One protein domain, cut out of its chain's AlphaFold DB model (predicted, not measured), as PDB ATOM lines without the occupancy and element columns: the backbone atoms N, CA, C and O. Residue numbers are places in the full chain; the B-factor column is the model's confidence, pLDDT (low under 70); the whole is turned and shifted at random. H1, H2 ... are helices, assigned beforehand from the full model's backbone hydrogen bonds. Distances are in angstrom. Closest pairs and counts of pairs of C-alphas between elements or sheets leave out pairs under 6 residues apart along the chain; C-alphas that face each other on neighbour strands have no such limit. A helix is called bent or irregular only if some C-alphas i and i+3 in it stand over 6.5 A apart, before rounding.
ATOM      1  N   PHE A 443      -3.383 -33.619   1.904       73.31
ATOM      2  CA  PHE A 443      -4.304 -33.588   3.053       73.31
ATOM      3  C   PHE A 443      -3.712 -32.887   4.287       73.31
ATOM      4  O   PHE A 443      -4.257 -31.893   4.758       73.31
ATOM      5  N   ASN A 444      -2.531 -33.312   4.744       72.75
ATOM      6  CA  ASN A 444      -1.844 -32.730   5.902       72.75
ATOM      7  C   ASN A 444      -1.486 -31.238   5.727       72.75
ATOM      8  O   ASN A 444      -1.515 -30.470   6.688       72.75
ATOM      9  N   ILE A 445      -1.172 -30.803   4.502       74.25
ATOM     10  CA  ILE A 445      -0.897 -29.395   4.183       74.25
ATOM     11  C   ILE A 445      -2.199 -28.576   4.171       74.25
ATOM     12  O   ILE A 445      -2.199 -27.432   4.631       74.25
ATOM     13  N   ARG A 446      -3.319 -29.156   3.705       75.06
ATOM     14  CA  ARG A 446      -4.656 -28.546   3.821       75.06
ATOM     15  C   ARG A 446      -5.120 -28.449   5.272       75.06
ATOM     16  O   ARG A 446      -5.680 -27.417   5.632       75.06
ATOM     17  N   LEU A 447      -4.851 -29.466   6.090       77.81
ATOM     18  CA  LEU A 447      -5.208 -29.525   7.510       77.81
ATOM     19  C   LEU A 447      -4.531 -28.387   8.292       77.81
ATOM     20  O   LEU A 447      -5.202 -27.462   8.746       77.81
ATOM     21  N   VAL A 448      -3.192 -28.364   8.297       76.62
ATOM     22  CA  VAL A 448      -2.381 -27.324   8.966       76.62
ATOM     23  C   VAL A 448      -2.685 -25.924   8.420       76.62
ATOM     24  O   VAL A 448      -2.689 -24.940   9.162       76.62
ATOM     25  N   GLY A 449      -2.936 -25.814   7.112       75.00
ATOM     26  CA  GLY A 449      -3.345 -24.559   6.486       75.00
ATOM     27  C   GLY A 449      -4.721 -24.079   6.956       75.00
ATOM     28  O   GLY A 449      -4.887 -22.896   7.255       75.00
ATOM     29  N   THR A 450      -5.681 -24.995   7.089       81.38
ATOM     30  CA  THR A 450      -7.035 -24.712   7.579       81.38
ATOM     31  C   THR A 450      -6.993 -24.215   9.019       81.38
ATOM     32  O   THR A 450      -7.460 -23.107   9.286       81.38
ATOM     33  N   GLU A 451      -6.346 -24.959   9.918       83.06
ATOM     34  CA  GLU A 451      -6.190 -24.582  11.328       83.06
ATOM     35  C   GLU A 451      -5.564 -23.191  11.482       83.06
ATOM     36  O   GLU A 451      -6.127 -22.308  12.136       83.06
ATOM     37  N   LYS A 452      -4.425 -22.957  10.815       81.00
ATOM     38  CA  LYS A 452      -3.702 -21.683  10.901       81.00
ATOM     39  C   LYS A 452      -4.486 -20.502  10.358       81.00
ATOM     40  O   LYS A 452      -4.354 -19.400  10.897       81.00
ATOM     41  N   ILE A 453      -5.253 -20.682   9.283       81.19
ATOM     42  CA  ILE A 453      -6.036 -19.580   8.723       81.19
ATOM     43  C   ILE A 453      -7.245 -19.295   9.607       81.19
ATOM     44  O   ILE A 453      -7.462 -18.124   9.899       81.19
ATOM     45  N   LEU A 454      -7.970 -20.315  10.075       85.75
ATOM     46  CA  LEU A 454      -9.142 -20.135  10.936       85.75
ATOM     47  C   LEU A 454      -8.761 -19.489  12.278       85.75
ATOM     48  O   LEU A 454      -9.275 -18.410  12.588       85.75
ATOM     49  N   ALA A 455      -7.781 -20.044  13.001       81.88
ATOM     50  CA  ALA A 455      -7.267 -19.452  14.240       81.88
ATOM     51  C   ALA A 455      -6.724 -18.027  14.006       81.88
ATOM     52  O   ALA A 455      -7.052 -17.093  14.736       81.88
ATOM     53  N   GLY A 456      -5.974 -17.817  12.918       81.38
ATOM     54  CA  GLY A 456      -5.483 -16.495  12.535       81.38
ATOM     55  C   GLY A 456      -6.590 -15.488  12.210       81.38
ATOM     56  O   GLY A 456      -6.458 -14.317  12.552       81.38
ATOM     57  N   THR A 457      -7.698 -15.912  11.594       85.19
ATOM     58  CA  THR A 457      -8.848 -15.029  11.342       85.19
ATOM     59  C   THR A 457      -9.623 -14.695  12.615       85.19
ATOM     60  O   THR A 457     -10.085 -13.561  12.740       85.19
ATOM     61  N   TRP A 458      -9.716 -15.607  13.590       89.19
ATOM     62  CA  TRP A 458     -10.246 -15.283  14.920       89.19
ATOM     63  C   TRP A 458      -9.344 -14.307  15.676       89.19
ATOM     64  O   TRP A 458      -9.839 -13.324  16.222       89.19
ATOM     65  N   HIS A 459      -8.025 -14.496  15.619       86.62
ATOM     66  CA  HIS A 459      -7.043 -13.559  16.168       86.62
ATOM     67  C   HIS A 459      -7.144 -12.158  15.526       86.62
ATOM     68  O   HIS A 459      -7.218 -11.151  16.235       86.62
ATOM     69  N   ASP A 460      -7.230 -12.091  14.189       84.62
ATOM     70  CA  ASP A 460      -7.470 -10.852  13.433       84.62
ATOM     71  C   ASP A 460      -8.786 -10.177  13.894       84.62
ATOM     72  O   ASP A 460      -8.822  -8.962  14.115       84.62
ATOM     73  N   LEU A 461      -9.871 -10.944  14.077       87.56
ATOM     74  CA  LEU A 461     -11.180 -10.446  14.526       87.56
ATOM     75  C   LEU A 461     -11.193  -9.999  15.990       87.56
ATOM     76  O   LEU A 461     -11.860  -9.011  16.298       87.56
ATOM     77  N   LEU A 462     -10.469 -10.669  16.885       86.81
ATOM     78  CA  LEU A 462     -10.364 -10.307  18.299       86.81
ATOM     79  C   LEU A 462      -9.613  -8.975  18.454       86.81
ATOM     80  O   LEU A 462     -10.136  -8.021  19.035       86.81
ATOM     81  N   HIS A 463      -8.427  -8.868  17.852       85.19
ATOM     82  CA  HIS A 463      -7.532  -7.719  18.030       85.19
ATOM     83  C   HIS A 463      -7.782  -6.540  17.075       85.19
ATOM     84  O   HIS A 463      -7.158  -5.486  17.228       85.19
ATOM     85  N   SER A 464      -8.711  -6.660  16.119       80.69
ATOM     86  CA  SER A 464      -9.078  -5.544  15.237       80.69
ATOM     87  C   SER A 464      -9.587  -4.311  16.015       80.69
ATOM     88  O   SER A 464     -10.292  -4.459  17.023       80.69
ATOM     89  N   PRO A 465      -9.308  -3.071  15.552       76.00
ATOM     90  CA  PRO A 465      -9.759  -1.840  16.212       76.00
ATOM     91  C   PRO A 465     -11.278  -1.807  16.397       76.00
ATOM     92  O   PRO A 465     -11.994  -2.226  15.496       76.00
ATOM     93  N   GLN A 466     -11.790  -1.282  17.516       61.69
ATOM     94  CA  GLN A 466     -13.227  -1.349  17.868       61.69
ATOM     95  C   GLN A 466     -14.179  -0.879  16.748       61.69
ATOM     96  O   GLN A 466     -15.225  -1.486  16.552       61.69
ATOM     97  N   ASN A 467     -13.773   0.106  15.942       61.41
ATOM     98  CA  ASN A 467     -14.522   0.593  14.777       61.41
ATOM     99  C   ASN A 467     -14.223  -0.210  13.488       61.41
ATOM    100  O   ASN A 467     -14.065   0.381  12.421       61.41
ATOM    101  N   THR A 468     -14.084  -1.538  13.575       73.94
ATOM    102  CA  THR A 468     -13.882  -2.407  12.398       73.94
ATOM    103  C   THR A 468     -15.076  -2.247  11.464       73.94
ATOM    104  O   THR A 468     -16.214  -2.361  11.922       73.94
ATOM    105  N   SER A 469     -14.858  -1.972  10.175       79.94
ATOM    106  CA  SER A 469     -16.000  -1.780   9.282       79.94
ATOM    107  C   SER A 469     -16.722  -3.115   9.033       79.94
ATOM    108  O   SER A 469     -16.079  -4.171   9.026       79.94
ATOM    109  N   PRO A 470     -18.039  -3.106   8.755       82.62
ATOM    110  CA  PRO A 470     -18.739  -4.312   8.313       82.62
ATOM    111  C   PRO A 470     -18.115  -4.938   7.056       82.62
ATOM    112  O   PRO A 470     -18.184  -6.148   6.878       82.62
ATOM    113  N   GLN A 471     -17.459  -4.141   6.201       82.88
ATOM    114  CA  GLN A 471     -16.746  -4.640   5.021       82.88
ATOM    115  C   GLN A 471     -15.491  -5.441   5.395       82.88
ATOM    116  O   GLN A 471     -15.222  -6.465   4.767       82.88
ATOM    117  N   ASP A 472     -14.755  -5.024   6.428       82.19
ATOM    118  CA  ASP A 472     -13.584  -5.757   6.924       82.19
ATOM    119  C   ASP A 472     -14.002  -7.072   7.594       82.19
ATOM    120  O   ASP A 472     -13.412  -8.113   7.312       82.19
ATOM    121  N   ILE A 473     -15.070  -7.054   8.408       85.62
ATOM    122  CA  ILE A 473     -15.657  -8.275   8.989       85.62
ATOM    123  C   ILE A 473     -16.095  -9.225   7.870       85.62
ATOM    124  O   ILE A 473     -15.727 -10.401   7.888       85.62
ATOM    125  N   ASN A 474     -16.815  -8.713   6.864       86.62
ATOM    126  CA  ASN A 474     -17.263  -9.518   5.730       86.62
ATOM    127  C   ASN A 474     -16.085 -10.174   5.008       86.62
ATOM    128  O   ASN A 474     -16.102 -11.378   4.776       86.62
ATOM    129  N   LYS A 475     -15.031  -9.402   4.731       83.44
ATOM    130  CA  LYS A 475     -13.814  -9.886   4.077       83.44
ATOM    131  C   LYS A 475     -13.096 -10.974   4.883       83.44
ATOM    132  O   LYS A 475     -12.540 -11.888   4.277       83.44
ATOM    133  N   THR A 476     -13.089 -10.896   6.213       84.00
ATOM    134  CA  THR A 476     -12.474 -11.924   7.071       84.00
ATOM    135  C   THR A 476     -13.313 -13.202   7.129       84.00
ATOM    136  O   THR A 476     -12.763 -14.297   7.040       84.00
ATOM    137  N   VAL A 477     -14.644 -13.096   7.182       86.69
ATOM    138  CA  VAL A 477     -15.528 -14.277   7.129       86.69
ATOM    139  C   VAL A 477     -15.528 -14.925   5.743       86.69
ATOM    140  O   VAL A 477     -15.520 -16.148   5.643       86.69
ATOM    141  N   ASP A 478     -15.441 -14.141   4.668       83.31
ATOM    142  CA  ASP A 478     -15.297 -14.671   3.307       83.31
ATOM    143  C   ASP A 478     -14.000 -15.494   3.156       83.31
ATOM    144  O   ASP A 478     -13.976 -16.484   2.427       83.31
ATOM    145  N   GLN A 479     -12.940 -15.148   3.901       77.69
ATOM    146  CA  GLN A 479     -11.699 -15.931   3.959       77.69
ATOM    147  C   GLN A 479     -11.867 -17.234   4.749       77.69
ATOM    148  O   GLN A 479     -11.392 -18.266   4.278       77.69
ATOM    149  N   MET A 480     -12.565 -17.215   5.894       86.00
ATOM    150  CA  MET A 480     -12.927 -18.445   6.618       86.00
ATOM    151  C   MET A 480     -13.711 -19.396   5.701       86.00
ATOM    152  O   MET A 480     -13.322 -20.548   5.517       86.00
ATOM    153  N   MET A 481     -14.766 -18.892   5.052       82.88
ATOM    154  CA  MET A 481     -15.605 -19.672   4.139       82.88
ATOM    155  C   MET A 481     -14.820 -20.208   2.938       82.88
ATOM    156  O   MET A 481     -14.989 -21.369   2.579       82.88
ATOM    157  N   SER A 482     -13.917 -19.417   2.346       76.94
ATOM    158  CA  SER A 482     -13.083 -19.871   1.224       76.94
ATOM    159  C   SER A 482     -12.156 -21.035   1.591       76.94
ATOM    160  O   SER A 482     -11.868 -21.865   0.730       76.94
ATOM    161  N   VAL A 483     -11.669 -21.095   2.833       78.50
ATOM    162  CA  VAL A 483     -10.835 -22.206   3.318       78.50
ATOM    163  C   VAL A 483     -11.698 -23.432   3.603       78.50
ATOM    164  O   VAL A 483     -11.378 -24.521   3.135       78.50
ATOM    165  N   LEU A 484     -12.830 -23.254   4.282       81.44
ATOM    166  CA  LEU A 484     -13.768 -24.335   4.592       81.44
ATOM    167  C   LEU A 484     -14.344 -24.998   3.322       81.44
ATOM    168  O   LEU A 484     -14.418 -26.220   3.237       81.44
ATOM    169  N   ILE A 485     -14.660 -24.209   2.289       74.75
ATOM    170  CA  ILE A 485     -15.154 -24.704   0.991       74.75
ATOM    171  C   ILE A 485     -14.039 -25.367   0.153       74.75
ATOM    172  O   ILE A 485     -14.337 -26.150  -0.748       74.75
ATOM    173  N   SER A 486     -12.752 -25.142   0.455       72.88
ATOM    174  CA  SER A 486     -11.644 -25.775  -0.291       72.88
ATOM    175  C   SER A 486     -11.594 -27.309  -0.155       72.88
ATOM    176  O   SER A 486     -10.932 -27.980  -0.948       72.88
ATOM    177  N   TRP A 487     -12.362 -27.874   0.782       74.81
ATOM    178  CA  TRP A 487     -12.504 -29.314   1.014       74.81
ATOM    179  C   TRP A 487     -13.480 -30.035   0.051       74.81
ATOM    180  O   TRP A 487     -13.619 -31.256   0.126       74.81
ATOM    181  N   ARG A 488     -14.097 -29.315  -0.902       64.06
ATOM    182  CA  ARG A 488     -15.109 -29.800  -1.873       64.06
ATOM    183  C   ARG A 488     -14.707 -31.000  -2.762       64.06
ATOM    184  O   ARG A 488     -15.564 -31.621  -3.373       64.06
ATOM    185  N   HIS A 489     -13.424 -31.343  -2.880       51.88
ATOM    186  CA  HIS A 489     -12.969 -32.356  -3.853       51.88
ATOM    187  C   HIS A 489     -11.946 -33.368  -3.300       51.88
ATOM    188  O   HIS A 489     -11.153 -33.909  -4.060       51.88
ATOM    189  N   CYS A 490     -11.910 -33.625  -1.986       53.84
ATOM    190  CA  CYS A 490     -10.773 -34.353  -1.391       53.84
ATOM    191  C   CYS A 490     -10.775 -35.881  -1.586       53.84
ATOM    192  O   CYS A 490      -9.704 -36.462  -1.696       53.84
ATOM    193  N   LEU A 491     -11.934 -36.549  -1.653       48.59
ATOM    194  CA  LEU A 491     -11.997 -38.015  -1.488       48.59
ATOM    195  C   LEU A 491     -12.105 -38.842  -2.783       48.59
ATOM    196  O   LEU A 491     -12.289 -40.052  -2.708       48.59
ATOM    197  N   GLY A 492     -11.963 -38.225  -3.960       40.53
ATOM    198  CA  GLY A 492     -11.843 -38.969  -5.224       40.53
ATOM    199  C   GLY A 492     -10.461 -39.610  -5.395       40.53
ATOM    200  O   GLY A 492     -10.357 -40.811  -5.628       40.53
ATOM    201  N   ASP A 493      -9.405 -38.810  -5.219       40.47
ATOM    202  CA  ASP A 493      -8.028 -39.190  -5.571       40.47
ATOM    203  C   ASP A 493      -7.115 -39.470  -4.354       40.47
ATOM    204  O   ASP A 493      -6.036 -40.046  -4.506       40.47
ATOM    205  N   GLU A 494      -7.520 -39.124  -3.122       41.69
ATOM    206  CA  GLU A 494      -6.693 -39.366  -1.921       41.69
ATOM    207  C   GLU A 494      -6.674 -40.841  -1.468       41.69
ATOM    208  O   GLU A 494      -5.706 -41.267  -0.831       41.69
ATOM    209  N   VAL A 495      -7.638 -41.666  -1.904       40.50
ATOM    210  CA  VAL A 495      -7.589 -43.143  -1.766       40.50
ATOM    211  C   VAL A 495      -6.317 -43.705  -2.418       40.50
ATOM    212  O   VAL A 495      -5.666 -44.605  -1.886       40.50
ATOM    213  N   ASP A 496      -5.900 -43.101  -3.530       35.72
ATOM    214  CA  ASP A 496      -4.711 -43.478  -4.286       35.72
ATOM    215  C   ASP A 496      -3.403 -43.042  -3.591       35.72
ATOM    216  O   ASP A 496      -2.314 -43.491  -3.958       35.72
ATOM    217  N   VAL A 497      -3.480 -42.172  -2.576       36.00
ATOM    218  CA  VAL A 497      -2.350 -41.746  -1.734       36.00
ATOM    219  C   VAL A 497      -2.288 -42.578  -0.453       36.00
ATOM    220  O   VAL A 497      -1.199 -43.019  -0.093       36.00
ATOM    221  N   ALA A 498      -3.436 -42.882   0.165       35.44
ATOM    222  CA  ALA A 498      -3.525 -43.788   1.311       35.44
ATOM    223  C   ALA A 498      -3.016 -45.203   0.965       35.44
ATOM    224  O   ALA A 498      -2.172 -45.738   1.692       35.44
ATOM    225  N   LYS A 499      -3.411 -45.757  -0.197       34.12
ATOM    226  CA  LYS A 499      -2.870 -47.030  -0.723       34.12
ATOM    227  C   LYS A 499      -1.342 -47.010  -0.834       34.12
ATOM    228  O   LYS A 499      -0.670 -47.894  -0.309       34.12
ATOM    229  N   LYS A 500      -0.770 -45.927  -1.380       32.84
ATOM    230  CA  LYS A 500       0.692 -45.734  -1.511       32.84
ATOM    231  C   LYS A 500       1.443 -45.602  -0.175       32.84
ATOM    232  O   LYS A 500       2.674 -45.586  -0.190       32.84
ATOM    233  N   THR A 501       0.746 -45.489   0.959       29.62
ATOM    234  CA  THR A 501       1.351 -45.442   2.302       29.62
ATOM    235  C   THR A 501       1.066 -46.661   3.180       29.62
ATOM    236  O   THR A 501       1.850 -46.881   4.103       29.62
ATOM    237  N   LYS A 502       0.022 -47.460   2.898       31.92
ATOM    238  CA  LYS A 502      -0.276 -48.705   3.636       31.92
ATOM    239  C   LYS A 502       0.132 -50.007   2.941       31.92
ATOM    240  O   LYS A 502       0.195 -51.020   3.627       31.92
ATOM    241  N   GLU A 503       0.487 -50.003   1.654       27.33
ATOM    242  CA  GLU A 503       1.096 -51.168   0.982       27.33
ATOM    243  C   GLU A 503       2.552 -51.413   1.451       27.33
ATOM    244  O   GLU A 503       3.526 -51.261   0.708       27.33
ATOM    245  N   VAL A 504       2.702 -51.791   2.723       25.75
ATOM    246  CA  VAL A 504       3.866 -52.483   3.290       25.75
ATOM    247  C   VAL A 504       3.311 -53.599   4.174       25.75
ATOM    248  O   VAL A 504       2.977 -53.374   5.335       25.75
ATOM    249  N   GLU A 505       3.173 -54.789   3.591       30.03
ATOM    250  CA  GLU A 505       2.538 -55.952   4.219       30.03
ATOM    251  C   GLU A 505       3.197 -56.351   5.549       30.03
ATOM    252  O   GLU A 505       4.421 -56.500   5.654       30.03
ATOM    253  N   LYS A 531     -12.300 -48.043   7.852       67.25
ATOM    254  CA  LYS A 531     -11.736 -47.564   9.128       67.25
ATOM    255  C   LYS A 531     -10.676 -46.474   8.945       67.25
ATOM    256  O   LYS A 531     -10.662 -45.513   9.709       67.25
ATOM    257  N   MET A 532      -9.807 -46.578   7.934       64.25
ATOM    258  CA  MET A 532      -8.845 -45.509   7.620       64.25
ATOM    259  C   MET A 532      -9.504 -44.230   7.108       64.25
ATOM    260  O   MET A 532      -9.099 -43.139   7.509       64.25
ATOM    261  N   LEU A 533     -10.479 -44.351   6.205       64.19
ATOM    262  CA  LEU A 533     -11.211 -43.197   5.684       64.19
ATOM    263  C   LEU A 533     -11.993 -42.511   6.802       64.19
ATOM    264  O   LEU A 533     -11.911 -41.295   6.924       64.19
ATOM    265  N   ASP A 534     -12.667 -43.282   7.652       70.19
ATOM    266  CA  ASP A 534     -13.379 -42.773   8.820       70.19
ATOM    267  C   ASP A 534     -12.395 -42.082   9.798       70.19
ATOM    268  O   ASP A 534     -12.680 -40.972  10.241       70.19
ATOM    269  N   THR A 535     -11.182 -42.621  10.018       77.12
ATOM    270  CA  THR A 535     -10.126 -41.967  10.833       77.12
ATOM    271  C   THR A 535      -9.669 -40.622  10.242       77.12
ATOM    272  O   THR A 535      -9.559 -39.632  10.962       77.12
ATOM    273  N   LEU A 536      -9.411 -40.548   8.930       71.50
ATOM    274  CA  LEU A 536      -9.018 -39.292   8.266       71.50
ATOM    275  C   LEU A 536     -10.174 -38.277   8.220       71.50
ATOM    276  O   LEU A 536      -9.947 -37.066   8.286       71.50
ATOM    277  N   GLU A 537     -11.415 -38.754   8.115       77.00
ATOM    278  CA  GLU A 537     -12.606 -37.914   8.230       77.00
ATOM    279  C   GLU A 537     -12.762 -37.350   9.650       77.00
ATOM    280  O   GLU A 537     -13.074 -36.166   9.772       77.00
ATOM    281  N   GLU A 538     -12.471 -38.137  10.691       81.38
ATOM    282  CA  GLU A 538     -12.445 -37.708  12.098       81.38
ATOM    283  C   GLU A 538     -11.311 -36.709  12.397       81.38
ATOM    284  O   GLU A 538     -11.564 -35.688  13.039       81.38
ATOM    285  N   GLU A 539     -10.089 -36.921  11.889       77.94
ATOM    286  CA  GLU A 539      -8.984 -35.950  12.019       77.94
ATOM    287  C   GLU A 539      -9.336 -34.602  11.367       77.94
ATOM    288  O   GLU A 539      -9.160 -33.541  11.969       77.94
ATOM    289  N   MET A 540      -9.885 -34.632  10.147       80.75
ATOM    290  CA  MET A 540     -10.349 -33.437   9.432       80.75
ATOM    291  C   MET A 540     -11.491 -32.728  10.174       80.75
ATOM    292  O   MET A 540     -11.497 -31.497  10.256       80.75
ATOM    293  N   GLU A 541     -12.461 -33.489  10.688       84.94
ATOM    294  CA  GLU A 541     -13.583 -32.970  11.469       84.94
ATOM    295  C   GLU A 541     -13.069 -32.273  12.738       84.94
ATOM    296  O   GLU A 541     -13.317 -31.078  12.925       84.94
ATOM    297  N   SER A 542     -12.246 -32.964  13.529       84.56
ATOM    298  CA  SER A 542     -11.635 -32.451  14.758       84.56
ATOM    299  C   SER A 542     -10.813 -31.175  14.527       84.56
ATOM    300  O   SER A 542     -11.057 -30.165  15.190       84.56
ATOM    301  N   SER A 543      -9.916 -31.144  13.533       83.56
ATOM    302  CA  SER A 543      -9.103 -29.953  13.224       83.56
ATOM    303  C   SER A 543      -9.940 -28.730  12.833       83.56
ATOM    304  O   SER A 543      -9.645 -27.610  13.264       83.56
ATOM    305  N   ILE A 544     -11.009 -28.909  12.043       86.56
ATOM    306  CA  ILE A 544     -11.924 -27.808  11.692       86.56
ATOM    307  C   ILE A 544     -12.659 -27.312  12.945       86.56
ATOM    308  O   ILE A 544     -12.741 -26.101  13.172       86.56
ATOM    309  N   LEU A 545     -13.180 -28.228  13.766       89.38
ATOM    310  CA  LEU A 545     -13.935 -27.889  14.973       89.38
ATOM    311  C   LEU A 545     -13.062 -27.219  16.038       89.38
ATOM    312  O   LEU A 545     -13.481 -26.210  16.603       89.38
ATOM    313  N   HIS A 546     -11.838 -27.699  16.254       86.69
ATOM    314  CA  HIS A 546     -10.880 -27.111  17.189       86.69
ATOM    315  C   HIS A 546     -10.457 -25.697  16.761       86.69
ATOM    316  O   HIS A 546     -10.440 -24.772  17.573       86.69
ATOM    317  N   ALA A 547     -10.187 -25.485  15.469       87.06
ATOM    318  CA  ALA A 547      -9.807 -24.168  14.959       87.06
ATOM    319  C   ALA A 547     -10.972 -23.157  14.950       87.06
ATOM    320  O   ALA A 547     -10.752 -21.953  15.114       87.06
ATOM    321  N   MET A 548     -12.218 -23.624  14.795       90.19
ATOM    322  CA  MET A 548     -13.415 -22.790  14.949       90.19
ATOM    323  C   MET A 548     -13.771 -22.521  16.417       90.19
ATOM    324  O   MET A 548     -14.228 -21.425  16.730       90.19
ATOM    325  N   GLY A 549     -13.522 -23.485  17.305       88.19
ATOM    326  CA  GLY A 549     -13.695 -23.412  18.756       88.19
ATOM    327  C   GLY A 549     -12.446 -22.976  19.523       88.19
ATOM    328  O   GLY A 549     -12.234 -23.425  20.645       88.19
ATOM    329  N   CYS A 550     -11.597 -22.141  18.927       88.44
ATOM    330  CA  CYS A 550     -10.350 -21.706  19.552       88.44
ATOM    331  C   CYS A 550     -10.569 -20.709  20.711       88.44
ATOM    332  O   CYS A 550     -11.642 -20.120  20.880       88.44
ATOM    333  N   GLY A 551      -9.518 -20.479  21.505       88.44
ATOM    334  CA  GLY A 551      -9.557 -19.552  22.641       88.44
ATOM    335  C   GLY A 551      -9.954 -18.124  22.249       88.44
ATOM    336  O   GLY A 551     -10.693 -17.473  22.983       88.44
ATOM    337  N   GLU A 552      -9.544 -17.649  21.071       90.81
ATOM    338  CA  GLU A 552      -9.930 -16.336  20.547       90.81
ATOM    339  C   GLU A 552     -11.432 -16.217  20.243       90.81
ATOM    340  O   GLU A 552     -12.020 -15.159  20.483       90.81
ATOM    341  N   PHE A 553     -12.075 -17.291  19.769       93.12
ATOM    342  CA  PHE A 553     -13.528 -17.333  19.572       93.12
ATOM    343  C   PHE A 553     -14.270 -17.216  20.910       93.12
ATOM    344  O   PHE A 553     -15.169 -16.383  21.053       93.12
ATOM    345  N   PHE A 554     -13.856 -17.988  21.920       93.00
ATOM    346  CA  PHE A 554     -14.467 -17.916  23.247       93.00
ATOM    347  C   PHE A 554     -14.178 -16.580  23.953       93.00
ATOM    348  O   PHE A 554     -15.088 -16.003  24.541       93.00
ATOM    349  N   ALA A 555     -12.990 -15.988  23.781       91.44
ATOM    350  CA  ALA A 555     -12.698 -14.633  24.260       91.44
ATOM    351  C   ALA A 555     -13.627 -13.570  23.630       91.44
ATOM    352  O   ALA A 555     -14.106 -12.669  24.323       91.44
ATOM    353  N   MET A 556     -13.966 -13.697  22.337       91.69
ATOM    354  CA  MET A 556     -14.977 -12.840  21.697       91.69
ATOM    355  C   MET A 556     -16.394 -13.031  22.265       91.69
ATOM    356  O   MET A 556     -17.194 -12.093  22.200       91.69
ATOM    357  N   MET A 557     -16.714 -14.211  22.808       93.81
ATOM    358  CA  MET A 557     -17.966 -14.464  23.535       93.81
ATOM    359  C   MET A 557     -17.938 -13.957  24.982       93.81
ATOM    360  O   MET A 557     -18.990 -13.642  25.533       93.81
ATOM    361  N   GLU A 558     -16.776 -13.900  25.627       91.31
ATOM    362  CA  GLU A 558     -16.661 -13.414  27.005       91.31
ATOM    363  C   GLU A 558     -16.688 -11.884  27.099       91.31
ATOM    364  O   GLU A 558     -17.184 -11.348  28.092       91.31
ATOM    365  N   GLU A 559     -16.201 -11.166  26.080       90.62
ATOM    366  CA  GLU A 559     -16.158  -9.700  26.057       90.62
ATOM    367  C   GLU A 559     -17.448  -9.050  25.499       90.62
ATOM    368  O   GLU A 559     -17.608  -8.941  24.278       90.62
ATOM    369  N   PRO A 560     -18.321  -8.424  26.325       90.19
ATOM    370  CA  PRO A 560     -19.605  -7.885  25.849       90.19
ATOM    371  C   PRO A 560     -19.475  -6.756  24.817       90.19
ATOM    372  O   PRO A 560     -20.411  -6.475  24.070       90.19
ATOM    373  N   LYS A 561     -18.307  -6.100  24.762       89.75
ATOM    374  CA  LYS A 561     -17.979  -5.051  23.781       89.75
ATOM    375  C   LYS A 561     -17.780  -5.605  22.369       89.75
ATOM    376  O   LYS A 561     -17.909  -4.851  21.410       89.75
ATOM    377  N   LEU A 562     -17.467  -6.895  22.241       90.44
ATOM    378  CA  LEU A 562     -17.233  -7.570  20.966       90.44
ATOM    379  C   LEU A 562     -18.492  -8.259  20.425       90.44
ATOM    380  O   LEU A 562     -18.480  -8.727  19.291       90.44
ATOM    381  N   HIS A 563     -19.608  -8.259  21.164       92.00
ATOM    382  CA  HIS A 563     -20.831  -8.962  20.760       92.00
ATOM    383  C   HIS A 563     -21.444  -8.434  19.453       92.00
ATOM    384  O   HIS A 563     -21.955  -9.231  18.676       92.00
ATOM    385  N   GLU A 564     -21.346  -7.133  19.150       90.50
ATOM    386  CA  GLU A 564     -21.771  -6.600  17.841       90.50
ATOM    387  C   GLU A 564     -20.832  -7.034  16.699       90.50
ATOM    388  O   GLU A 564     -21.278  -7.266  15.575       90.50
ATOM    389  N   ARG A 565     -19.535  -7.231  16.980       90.56
ATOM    390  CA  ARG A 565     -18.583  -7.802  16.011       90.56
ATOM    391  C   ARG A 565     -18.871  -9.286  15.782       90.56
ATOM    392  O   ARG A 565     -18.965  -9.707  14.634       90.56
ATOM    393  N   LEU A 566     -19.075 -10.056  16.853       93.44
ATOM    394  CA  LEU A 566     -19.476 -11.466  16.800       93.44
ATOM    395  C   LEU A 566     -20.822 -11.639  16.075       93.44
ATOM    396  O   LEU A 566     -20.985 -12.547  15.263       93.44
ATOM    397  N   LYS A 567     -21.765 -10.714  16.284       93.31
ATOM    398  CA  LYS A 567     -23.014 -10.638  15.520       93.31
ATOM    399  C   LYS A 567     -22.721 -10.446  14.033       93.31
ATOM    400  O   LYS A 567     -23.167 -11.260  13.237       93.31
ATOM    401  N   GLY A 568     -21.908  -9.458  13.654       92.75
ATOM    402  CA  GLY A 568     -21.480  -9.271  12.260       92.75
ATOM    403  C   GLY A 568     -20.855 -10.529  11.636       92.75
ATOM    404  O   GLY A 568     -21.190 -10.883  10.505       92.75
ATOM    405  N   VAL A 569     -20.019 -11.248  12.394       93.81
ATOM    406  CA  VAL A 569     -19.415 -12.525  11.974       93.81
ATOM    407  C   VAL A 569     -20.482 -13.599  11.730       93.81
ATOM    408  O   VAL A 569     -20.535 -14.162  10.638       93.81
ATOM    409  N   THR A 570     -21.368 -13.848  12.700       95.69
ATOM    410  CA  THR A 570     -22.437 -14.863  12.581       95.69
ATOM    411  C   THR A 570     -23.421 -14.549  11.449       95.69
ATOM    412  O   THR A 570     -23.786 -15.450  10.693       95.69
ATOM    413  N   VAL A 571     -23.786 -13.273  11.260       94.62
ATOM    414  CA  VAL A 571     -24.609 -12.797  10.134       94.62
ATOM    415  C   VAL A 571     -23.947 -13.133   8.797       94.62
ATOM    416  O   VAL A 571     -24.582 -13.759   7.943       94.62
ATOM    417  N   ARG A 572     -22.672 -12.761   8.600       93.44
ATOM    418  CA  ARG A 572     -21.978 -13.036   7.333       93.44
ATOM    419  C   ARG A 572     -21.774 -14.532   7.112       93.44
ATOM    420  O   ARG A 572     -21.968 -14.980   5.986       93.44
ATOM    421  N   PHE A 573     -21.444 -15.297   8.153       94.38
ATOM    422  CA  PHE A 573     -21.218 -16.739   8.043       94.38
ATOM    423  C   PHE A 573     -22.486 -17.460   7.573       94.38
ATOM    424  O   PHE A 573     -22.461 -18.155   6.560       94.38
ATOM    425  N   VAL A 574     -23.620 -17.229   8.247       93.94
ATOM    426  CA  VAL A 574     -24.920 -17.824   7.881       93.94
ATOM    427  C   VAL A 574     -25.355 -17.388   6.476       93.94
ATOM    428  O   VAL A 574     -25.863 -18.206   5.704       93.94
ATOM    429  N   THR A 575     -25.096 -16.127   6.110       92.31
ATOM    430  CA  THR A 575     -25.348 -15.618   4.753       92.31
ATOM    431  C   THR A 575     -24.527 -16.384   3.711       92.31
ATOM    432  O   THR A 575     -25.112 -16.947   2.792       92.31
ATOM    433  N   ARG A 576     -23.197 -16.481   3.869       88.06
ATOM    434  CA  ARG A 576     -22.316 -17.190   2.921       88.06
ATOM    435  C   ARG A 576     -22.635 -18.680   2.830       88.06
ATOM    436  O   ARG A 576     -22.727 -19.199   1.727       88.06
ATOM    437  N   TYR A 577     -22.892 -19.341   3.960       89.56
ATOM    438  CA  TYR A 577     -23.305 -20.749   3.999       89.56
ATOM    439  C   TYR A 577     -24.546 -21.011   3.124       89.56
ATOM    440  O   TYR A 577     -24.607 -22.007   2.399       89.56
ATOM    441  N   THR A 578     -25.510 -20.085   3.153       88.19
ATOM    442  CA  THR A 578     -26.743 -20.155   2.351       88.19
ATOM    443  C   THR A 578     -26.509 -19.762   0.885       88.19
ATOM    444  O   THR A 578     -26.994 -20.449  -0.012       88.19
ATOM    445  N   GLU A 579     -25.756 -18.687   0.620       88.25
ATOM    446  CA  GLU A 579     -25.416 -18.212  -0.735       88.25
ATOM    447  C   GLU A 579     -24.626 -19.255  -1.540       88.25
ATOM    448  O   GLU A 579     -24.963 -19.533  -2.691       88.25
ATOM    449  N   ASP A 580     -23.602 -19.852  -0.924       81.12
ATOM    450  CA  ASP A 580     -22.740 -20.873  -1.535       81.12
ATOM    451  C   ASP A 580     -23.396 -22.264  -1.558       81.12
ATOM    452  O   ASP A 580     -22.839 -23.200  -2.134       81.12
ATOM    453  N   LYS A 581     -24.582 -22.398  -0.943       83.94
ATOM    454  CA  LYS A 581     -25.355 -23.641  -0.799       83.94
ATOM    455  C   LYS A 581     -24.521 -24.795  -0.235       83.94
ATOM    456  O   LYS A 581     -24.556 -25.903  -0.773       83.94
ATOM    457  N   VAL A 582     -23.787 -24.536   0.851       81.50
ATOM    458  CA  VAL A 582     -22.790 -25.465   1.418       81.50
ATOM    459  C   VAL A 582     -23.376 -26.845   1.728       81.50
ATOM    460  O   VAL A 582     -22.746 -27.850   1.428       81.50
ATOM    461  N   GLU A 583     -24.617 -26.906   2.213       80.31
ATOM    462  CA  GLU A 583     -25.367 -28.151   2.469       80.31
ATOM    463  C   GLU A 583     -25.547 -29.051   1.224       80.31
ATOM    464  O   GLU A 583     -25.779 -30.249   1.351       80.31
ATOM    465  N   THR A 584     -25.422 -28.489   0.017       79.38
ATOM    466  CA  THR A 584     -25.518 -29.208  -1.268       79.38
ATOM    467  C   THR A 584     -24.176 -29.363  -1.986       79.38
ATOM    468  O   THR A 584     -24.142 -29.851  -3.116       79.38
ATOM    469  N   LEU A 585     -23.069 -28.928  -1.375       76.50
ATOM    470  CA  LEU A 585     -21.741 -29.166  -1.926       76.50
ATOM    471  C   LEU A 585     -21.335 -30.618  -1.671       76.50
ATOM    472  O   LEU A 585     -21.402 -31.113  -0.550       76.50
ATOM    473  N   GLU A 586     -20.846 -31.275  -2.717       72.38
ATOM    474  CA  GLU A 586     -20.088 -32.516  -2.579       72.38
ATOM    475  C   GLU A 586     -18.851 -32.214  -1.716       72.38
ATOM    476  O   GLU A 586     -18.042 -31.355  -2.057       72.38
ATOM    477  N   MET A 587     -18.757 -32.849  -0.549       72.50
ATOM    478  CA  MET A 587     -17.685 -32.705   0.441       72.50
ATOM    479  C   MET A 587     -17.466 -34.070   1.107       72.50
ATOM    480  O   MET A 587     -18.375 -34.901   1.116       72.50
ATOM    481  N   GLY A 588     -16.280 -34.312   1.678       71.69
ATOM    482  CA  GLY A 588     -16.053 -35.512   2.500       71.69
ATOM    483  C   GLY A 588     -16.962 -35.522   3.734       71.69
ATOM    484  O   GLY A 588     -17.368 -34.449   4.197       71.69
ATOM    485  N   LYS A 589     -17.299 -36.696   4.287       76.94
ATOM    486  CA  LYS A 589     -18.289 -36.790   5.376       76.94
ATOM    487  C   LYS A 589     -17.843 -35.962   6.582       76.94
ATOM    488  O   LYS A 589     -18.641 -35.176   7.082       76.94
ATOM    489  N   GLY A 590     -16.575 -36.065   6.987       78.88
ATOM    490  CA  GLY A 590     -16.023 -35.314   8.125       78.88
ATOM    491  C   GLY A 590     -16.086 -33.790   7.955       78.88
ATOM    492  O   GLY A 590     -16.540 -33.085   8.850       78.88
ATOM    493  N   SER A 591     -15.741 -33.251   6.777       80.00
ATOM    494  CA  SER A 591     -15.839 -31.800   6.535       80.00
ATOM    495  C   SER A 591     -17.285 -31.328   6.369       80.00
ATOM    496  O   SER A 591     -17.609 -30.220   6.791       80.00
ATOM    497  N   SER A 592     -18.173 -32.166   5.829       83.56
ATOM    498  CA  SER A 592     -19.618 -31.899   5.792       83.56
ATOM    499  C   SER A 592     -20.224 -31.842   7.204       83.56
ATOM    500  O   SER A 592     -20.908 -30.872   7.545       83.56
ATOM    501  N   ARG A 593     -19.901 -32.813   8.074       85.69
ATOM    502  CA  ARG A 593     -20.316 -32.818   9.489       85.69
ATOM    503  C   ARG A 593     -19.754 -31.616  10.246       85.69
ATOM    504  O   ARG A 593     -20.533 -30.883  10.858       85.69
ATOM    505  N   ALA A 594     -18.454 -31.341  10.125       88.00
ATOM    506  CA  ALA A 594     -17.821 -30.177  10.742       88.00
ATOM    507  C   ALA A 594     -18.506 -28.870  10.312       88.00
ATOM    508  O   ALA A 594     -18.844 -28.039  11.154       88.00
ATOM    509  N   MET A 595     -18.807 -28.706   9.018       88.50
ATOM    510  CA  MET A 595     -19.540 -27.538   8.517       88.50
ATOM    511  C   MET A 595     -20.963 -27.438   9.069       88.50
ATOM    512  O   MET A 595     -21.388 -26.340   9.437       88.50
ATOM    513  N   ALA A 596     -21.686 -28.552   9.190       88.94
ATOM    514  CA  ALA A 596     -23.013 -28.576   9.803       88.94
ATOM    515  C   ALA A 596     -22.970 -28.219  11.304       88.94
ATOM    516  O   ALA A 596     -23.828 -27.481  11.798       88.94
ATOM    517  N   ILE A 597     -21.947 -28.684  12.027       90.44
ATOM    518  CA  ILE A 597     -21.701 -28.368  13.441       90.44
ATOM    519  C   ILE A 597     -21.349 -26.880  13.622       90.44
ATOM    520  O   ILE A 597     -21.949 -26.199  14.460       90.44
ATOM    521  N   VAL A 598     -20.442 -26.341  12.803       92.19
ATOM    522  CA  VAL A 598     -20.071 -24.917  12.816       92.19
ATOM    523  C   VAL A 598     -21.272 -24.040  12.462       92.19
ATOM    524  O   VAL A 598     -21.539 -23.055  13.152       92.19
ATOM    525  N   PHE A 599     -22.063 -24.418  11.455       92.75
ATOM    526  CA  PHE A 599     -23.308 -23.726  11.124       92.75
ATOM    527  C   PHE A 599     -24.307 -23.747  12.289       92.75
ATOM    528  O   PHE A 599     -24.887 -22.710  12.612       92.75
ATOM    529  N   LYS A 600     -24.473 -24.886  12.974       92.19
ATOM    530  CA  LYS A 600     -25.329 -25.015  14.165       92.19
ATOM    531  C   LYS A 600     -24.885 -24.069  15.292       92.19
ATOM    532  O   LYS A 600     -25.737 -23.402  15.884       92.19
ATOM    533  N   ALA A 601     -23.580 -23.951  15.544       94.56
ATOM    534  CA  ALA A 601     -23.019 -22.999  16.505       94.56
ATOM    535  C   ALA A 601     -23.274 -21.535  16.095       94.56
ATOM    536  O   ALA A 601     -23.821 -20.756  16.878       94.56
ATOM    537  N   MET A 602     -22.958 -21.168  14.849       95.75
ATOM    538  CA  MET A 602     -23.133 -19.798  14.342       95.75
ATOM    539  C   MET A 602     -24.607 -19.380  14.286       95.75
ATOM    540  O   MET A 602     -24.936 -18.249  14.638       95.75
ATOM    541  N   ALA A 603     -25.511 -20.290  13.916       94.94
ATOM    542  CA  ALA A 603     -26.952 -20.052  13.934       94.94
ATOM    543  C   ALA A 603     -27.503 -19.924  15.366       94.94
ATOM    544  O   ALA A 603     -28.379 -19.094  15.605       94.94
ATOM    545  N   CYS A 604     -26.986 -20.696  16.330       96.19
ATOM    546  CA  CYS A 604     -27.323 -20.543  17.748       96.19
ATOM    547  C   CYS A 604     -26.908 -19.160  18.277       96.19
ATOM    548  O   CYS A 604     -27.744 -18.435  18.820       96.19
ATOM    549  N   LEU A 605     -25.655 -18.753  18.042       96.88
ATOM    550  CA  LEU A 605     -25.163 -17.430  18.429       96.88
ATOM    551  C   LEU A 605     -25.926 -16.298  17.738       96.88
ATOM    552  O   LEU A 605     -26.285 -15.328  18.403       96.88
ATOM    553  N   LEU A 606     -26.241 -16.433  16.446       96.56
ATOM    554  CA  LEU A 606     -27.046 -15.448  15.724       96.56
ATOM    555  C   LEU A 606     -28.420 -15.267  16.380       96.56
ATOM    556  O   LEU A 606     -28.824 -14.134  16.616       96.56
ATOM    557  N   VAL A 607     -29.102 -16.350  16.770       95.00
ATOM    558  CA  VAL A 607     -30.379 -16.255  17.504       95.00
ATOM    559  C   VAL A 607     -30.203 -15.551  18.852       95.00
ATOM    560  O   VAL A 607     -31.068 -14.768  19.236       95.00
ATOM    561  N   LEU A 608     -29.103 -15.775  19.577       95.19
ATOM    562  CA  LEU A 608     -28.833 -15.136  20.876       95.19
ATOM    563  C   LEU A 608     -28.378 -13.665  20.767       95.19
ATOM    564  O   LEU A 608     -28.503 -12.910  21.737       95.19
ATOM    565  N   LEU A 609     -27.848 -13.250  19.613       94.69
ATOM    566  CA  LEU A 609     -27.314 -11.907  19.350       94.69
ATOM    567  C   LEU A 609     -28.291 -10.993  18.599       94.69
ATOM    568  O   LEU A 609     -28.351  -9.799  18.889       94.69
ATOM    569  N   GLU A 610     -29.062 -11.531  17.657       93.75
ATOM    570  CA  GLU A 610     -30.078 -10.808  16.894       93.75
ATOM    571  C   GLU A 610     -31.460 -11.007  17.538       93.75
ATOM    572  O   GLU A 610     -31.959 -12.135  17.548       93.75
ATOM    573  N   PRO A 611     -32.101  -9.958  18.097       90.38
ATOM    574  CA  PRO A 611     -33.413 -10.078  18.735       90.38
ATOM    575  C   PRO A 611     -34.545 -10.476  17.769       90.38
ATOM    576  O   PRO A 611     -35.486 -11.153  18.199       90.38
ATOM    577  N   THR A 612     -34.448 -10.108  16.487       89.62
ATOM    578  CA  THR A 612     -35.486 -10.302  15.460       89.62
ATOM    579  C   THR A 612     -35.776 -11.789  15.187       89.62
ATOM    580  O   THR A 612     -34.884 -12.524  14.754       89.62
ATOM    581  N   PRO A 613     -37.020 -12.273  15.386       88.88
ATOM    582  CA  PRO A 613     -37.385 -13.658  15.092       88.88
ATOM    583  C   PRO A 613     -37.210 -14.027  13.615       88.88
ATOM    584  O   PRO A 613     -37.607 -13.285  12.714       88.88
ATOM    585  N   GLY A 614     -36.678 -15.220  13.340       85.56
ATOM    586  CA  GLY A 614     -36.580 -15.723  11.970       85.56
ATOM    587  C   GLY A 614     -35.506 -15.042  11.114       85.56
ATOM    588  O   GLY A 614     -35.562 -15.175   9.887       85.56
ATOM    589  N   TYR A 615     -34.590 -14.269  11.707       89.25
ATOM    590  CA  TYR A 615     -33.532 -13.570  10.976       89.25
ATOM    591  C   TYR A 615     -32.602 -14.573  10.273       89.25
ATOM    592  O   TYR A 615     -32.182 -15.560  10.879       89.25
ATOM    593  N   LEU A 616     -32.342 -14.362   8.975       88.38
ATOM    594  CA  LEU A 616     -31.654 -15.314   8.081       88.38
ATOM    595  C   LEU A 616     -32.165 -16.771   8.191       88.38
ATOM    596  O   LEU A 616     -31.395 -17.719   8.110       88.38
ATOM    597  N   GLY A 617     -33.470 -16.964   8.424       85.94
ATOM    598  CA  GLY A 617     -34.077 -18.298   8.550       85.94
ATOM    599  C   GLY A 617     -33.771 -19.033   9.863       85.94
ATOM    600  O   GLY A 617     -34.234 -20.156  10.059       85.94
ATOM    601  N   THR A 618     -33.033 -18.418  10.791       89.31
ATOM    602  CA  THR A 618     -32.735 -19.020  12.099       89.31
ATOM    603  C   THR A 618     -33.964 -19.071  13.014       89.31
ATOM    604  O   THR A 618     -34.915 -18.307  12.864       89.31
ATOM    605  N   SER A 619     -33.973 -19.986  13.986       90.06
ATOM    606  CA  SER A 619     -35.090 -20.147  14.926       90.06
ATOM    607  C   SER A 619     -34.615 -20.598  16.305       90.06
ATOM    608  O   SER A 619     -33.510 -21.120  16.458       90.06
ATOM    609  N   THR A 620     -35.482 -20.457  17.310       90.12
ATOM    610  CA  THR A 620     -35.227 -20.895  18.695       90.12
ATOM    611  C   THR A 620     -34.860 -22.378  18.809       90.12
ATOM    612  O   THR A 620     -34.152 -22.760  19.741       90.12
ATOM    613  N   SER A 621     -35.244 -23.202  17.825       90.06
ATOM    614  CA  SER A 621     -34.825 -24.604  17.732       90.06
ATOM    615  C   SER A 621     -33.302 -24.779  17.672       90.06
ATOM    616  O   SER A 621     -32.801 -25.766  18.198       90.06
ATOM    617  N   GLN A 622     -32.548 -23.831  17.101       92.62
ATOM    618  CA  GLN A 622     -31.084 -23.932  17.033       92.62
ATOM    619  C   GLN A 622     -30.443 -23.762  18.414       92.62
ATOM    620  O   GLN A 622     -29.516 -24.494  18.745       92.62
ATOM    621  N   VAL A 623     -30.987 -22.872  19.255       93.94
ATOM    622  CA  VAL A 623     -30.576 -22.751  20.664       93.94
ATOM    623  C   VAL A 623     -30.934 -24.027  21.423       93.94
ATOM    624  O   VAL A 623     -30.063 -24.620  22.051       93.94
ATOM    625  N   ALA A 624     -32.172 -24.518  21.290       91.69
ATOM    626  CA  ALA A 624     -32.595 -25.759  21.941       91.69
ATOM    627  C   ALA A 624     -31.686 -26.954  21.585       91.69
ATOM    628  O   ALA A 624     -31.227 -27.645  22.486       91.69
ATOM    629  N   LYS A 625     -31.341 -27.142  20.301       90.69
ATOM    630  CA  LYS A 625     -30.451 -28.221  19.823       90.69
ATOM    631  C   LYS A 625     -28.997 -28.122  20.310       90.69
ATOM    632  O   LYS A 625     -28.276 -29.114  20.196       90.69
ATOM    633  N   VAL A 626     -28.524 -26.947  20.735       92.31
ATOM    634  CA  VAL A 626     -27.195 -26.778  21.360       92.31
ATOM    635  C   VAL A 626     -27.295 -27.029  22.864       92.31
ATOM    636  O   VAL A 626     -26.494 -27.780  23.407       92.31
ATOM    637  N   MET A 627     -28.328 -26.499  23.523       92.19
ATOM    638  CA  MET A 627     -28.558 -26.730  24.955       92.19
ATOM    639  C   MET A 627     -28.864 -28.202  25.283       92.19
ATOM    640  O   MET A 627     -28.482 -28.672  26.349       92.19
ATOM    641  N   SER A 628     -29.507 -28.933  24.367       89.31
ATOM    642  CA  SER A 628     -29.787 -30.374  24.472       89.31
ATOM    643  C   SER A 628     -28.733 -31.262  23.796       89.31
ATOM    644  O   SER A 628     -29.020 -32.420  23.498       89.31
ATOM    645  N   TYR A 629     -27.562 -30.729  23.440       85.44
ATOM    646  CA  TYR A 629     -26.486 -31.542  22.880       85.44
ATOM    647  C   TYR A 629     -25.782 -32.287  24.018       85.44
ATOM    648  O   TYR A 629     -25.287 -31.644  24.941       85.44
ATOM    649  N   GLU A 630     -25.771 -33.620  23.976       70.56
ATOM    650  CA  GLU A 630     -25.226 -34.482  25.042       70.56
ATOM    651  C   GLU A 630     -23.830 -35.053  24.723       70.56
ATOM    652  O   GLU A 630     -23.242 -35.715  25.573       70.56
ATOM    653  N   GLY A 631     -23.275 -34.737  23.544       66.06
ATOM    654  CA  GLY A 631     -22.046 -35.345  23.021       66.06
ATOM    655  C   GLY A 631     -22.307 -36.693  22.340       66.06
ATOM    656  O   GLY A 631     -23.309 -37.352  22.611       66.06
ATOM    657  N   ASN A 632     -21.408 -37.101  21.441       57.97
ATOM    658  CA  ASN A 632     -21.525 -38.358  20.687       57.97
ATOM    659  C   ASN A 632     -20.621 -39.491  21.223       57.97
ATOM    660  O   ASN A 632     -20.607 -40.581  20.660       57.97
ATOM    661  N   GLY A 633     -19.875 -39.257  22.309       50.66
ATOM    662  CA  GLY A 633     -18.941 -40.227  22.903       50.66
ATOM    663  C   GLY A 633     -17.526 -40.204  22.311       50.66
ATOM    664  O   GLY A 633     -16.616 -40.759  22.919       50.66
ATOM    665  N   THR A 634     -17.339 -39.525  21.180       47.47
ATOM    666  CA  THR A 634     -16.063 -38.975  20.703       47.47
ATOM    667  C   THR A 634     -15.831 -37.579  21.302       47.47
ATOM    668  O   THR A 634     -16.781 -36.957  21.791       47.47
ATOM    669  N   ASP A 635     -14.590 -37.076  21.257       48.81
ATOM    670  CA  ASP A 635     -14.175 -35.765  21.797       48.81
ATOM    671  C   ASP A 635     -14.696 -34.564  20.956       48.81
ATOM    672  O   ASP A 635     -13.940 -33.709  20.493       48.81
ATOM    673  N   ASP A 636     -16.019 -34.479  20.760       56.34
ATOM    674  CA  ASP A 636     -16.732 -33.341  20.151       56.34
ATOM    675  C   ASP A 636     -16.761 -32.133  21.120       56.34
ATOM    676  O   ASP A 636     -17.800 -31.707  21.653       56.34
ATOM    677  N   ASP A 637     -15.585 -31.554  21.362       72.81
ATOM    678  CA  ASP A 637     -15.384 -30.491  22.349       72.81
ATOM    679  C   ASP A 637     -16.096 -29.179  21.988       72.81
ATOM    680  O   ASP A 637     -16.472 -28.421  22.883       72.81
ATOM    681  N   PHE A 638     -16.324 -28.878  20.704       88.19
ATOM    682  CA  PHE A 638     -16.772 -27.539  20.298       88.19
ATOM    683  C   PHE A 638     -18.203 -27.197  20.747       88.19
ATOM    684  O   PHE A 638     -18.415 -26.173  21.402       88.19
ATOM    685  N   LEU A 639     -19.200 -28.035  20.433       89.19
ATOM    686  CA  LEU A 639     -20.582 -27.784  20.876       89.19
ATOM    687  C   LEU A 639     -20.745 -27.988  22.382       89.19
ATOM    688  O   LEU A 639     -21.558 -27.299  22.998       89.19
ATOM    689  N   SER A 640     -19.964 -28.894  22.967       88.75
ATOM    690  CA  SER A 640     -19.915 -29.144  24.408       88.75
ATOM    691  C   SER A 640     -19.397 -27.914  25.161       88.75
ATOM    692  O   SER A 640     -20.067 -27.422  26.072       88.75
ATOM    693  N   SER A 641     -18.279 -27.338  24.710       89.81
ATOM    694  CA  SER A 641     -17.695 -26.098  25.238       89.81
ATOM    695  C   SER A 641     -18.604 -24.894  25.004       89.81
ATOM    696  O   SER A 641     -18.827 -24.108  25.922       89.81
ATOM    697  N   LEU A 642     -19.214 -24.772  23.819       92.94
ATOM    698  CA  LEU A 642     -20.209 -23.730  23.553       92.94
ATOM    699  C   LEU A 642     -21.398 -23.835  24.517       92.94
ATOM    700  O   LEU A 642     -21.806 -22.827  25.088       92.94
ATOM    701  N   ARG A 643     -21.935 -25.041  24.742       92.50
ATOM    702  CA  ARG A 643     -23.020 -25.279  25.704       92.50
ATOM    703  C   ARG A 643     -22.607 -24.875  27.122       92.50
ATOM    704  O   ARG A 643     -23.387 -24.201  27.786       92.50
ATOM    705  N   LEU A 644     -21.396 -25.231  27.558       90.75
ATOM    706  CA  LEU A 644     -20.857 -24.841  28.868       90.75
ATOM    707  C   LEU A 644     -20.739 -23.316  29.003       90.75
ATOM    708  O   LEU A 644     -21.296 -22.751  29.940       90.75
ATOM    709  N   VAL A 645     -20.134 -22.623  28.032       92.50
ATOM    710  CA  VAL A 645     -20.032 -21.149  28.040       92.50
ATOM    711  C   VAL A 645     -21.415 -20.488  28.061       92.50
ATOM    712  O   VAL A 645     -21.612 -19.495  28.763       92.50
ATOM    713  N   LEU A 646     -22.395 -21.045  27.340       94.50
ATOM    714  CA  LEU A 646     -23.774 -20.554  27.354       94.50
ATOM    715  C   LEU A 646     -24.498 -20.793  28.694       94.50
ATOM    716  O   LEU A 646     -25.386 -20.009  29.021       94.50
ATOM    717  N   GLN A 647     -24.123 -21.827  29.457       91.62
ATOM    718  CA  GLN A 647     -24.707 -22.175  30.762       91.62
ATOM    719  C   GLN A 647     -24.046 -21.443  31.941       91.62
ATOM    720  O   GLN A 647     -24.733 -20.956  32.838       91.62
ATOM    721  N   GLU A 648     -22.715 -21.370  31.959       88.81
ATOM    722  CA  GLU A 648     -21.940 -20.853  33.094       88.81
ATOM    723  C   GLU A 648     -21.835 -19.323  33.089       88.81
ATOM    724  O   GLU A 648     -21.821 -18.682  34.145       88.81
ATOM    725  N   ASN A 649     -21.814 -18.698  31.908       89.38
ATOM    726  CA  ASN A 649     -21.793 -17.247  31.801       89.38
ATOM    727  C   ASN A 649     -23.210 -16.678  31.974       89.38
ATOM    728  O   ASN A 649     -24.046 -16.747  31.072       89.38
TER     729      ASN A 649
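AT A GLANCE: This is residues 443 to 505 and 531 to 649 of the 818 residues of the protein "Hypothetical protein" of Symbiodinium sp. KB8 (UniProt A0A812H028). Four long helices, H1, H2, H4 and H7, form an elongated bundle, H2 running opposite to the other three; H6 crosses H2 and H7, and H8 packs on H7. H3 lies off toward one end, touching no helix. The 182 printed residues hold nine named helices, H1 to H9 in chain order, and no named strand: all helix. The whole is compact, radius of gyration of the C-alphas 17.0 A, spanning 58 by 34 by 28 A.

HOW THE PARTS SIT: Begin at H7, residues 589 to 609, the hub, touching five helices. Its residues 589 to 598 alone touch H4, residues 531 to 548, the same way at a shallow tilt of 25 degrees; C-alphas 537 and 590 are closest, 4.3 A. H6, residues 560 to 579, touches H7 at a steep tilt of 47 degrees, closest C-alphas 570 and 602, 5.3 A. H8, residues 620 to 627, touches residues 600 to 608 of H7 alone, closest C-alphas 604 and 623, 4.9 A. H9, residues 637 to 648, touches H8, with its residues 639 to 643 alone; C-alphas 627 and 643 are closest, 5.8 A. H1, residues 443 to 463, and H2, residues 470 to 487, form a hairpin, closest C-alphas 454 and 480, 6.0 A. H5, residues 551 to 558, touches residues 455 to 462 of H1 alone, closest C-alphas 458 and 552, 5.7 A. H3, residues 495 to 502, is near H4. Each O i to N i+4 pair is within hydrogen-bond range in H1, H4, H5, H7, H8 and H9; H2 has 13 of 14, H3 3 of 4, H6 14 of 16.

IN THESE COORDINATES: Find C-alpha 443 at (-4.304, -33.588, 3.053); H1 runs 30.1 A from there. H7 spans 29.9 A. H6, 29.1 A, is irregular: C-alphas 561 and 564 are 7.2 A apart. H9 ends at C-alpha 648, (-21.940, -20.853, 33.094).

THE WHOLE: Residues 506 to 530 are not printed; C-alphas 505 and 531 are 17.3 A apart. Of the links printed whole, none is long. pLDDT is under 70 at residues 466 to 467, 488 to 505, 531 to 533 and 631 to 636.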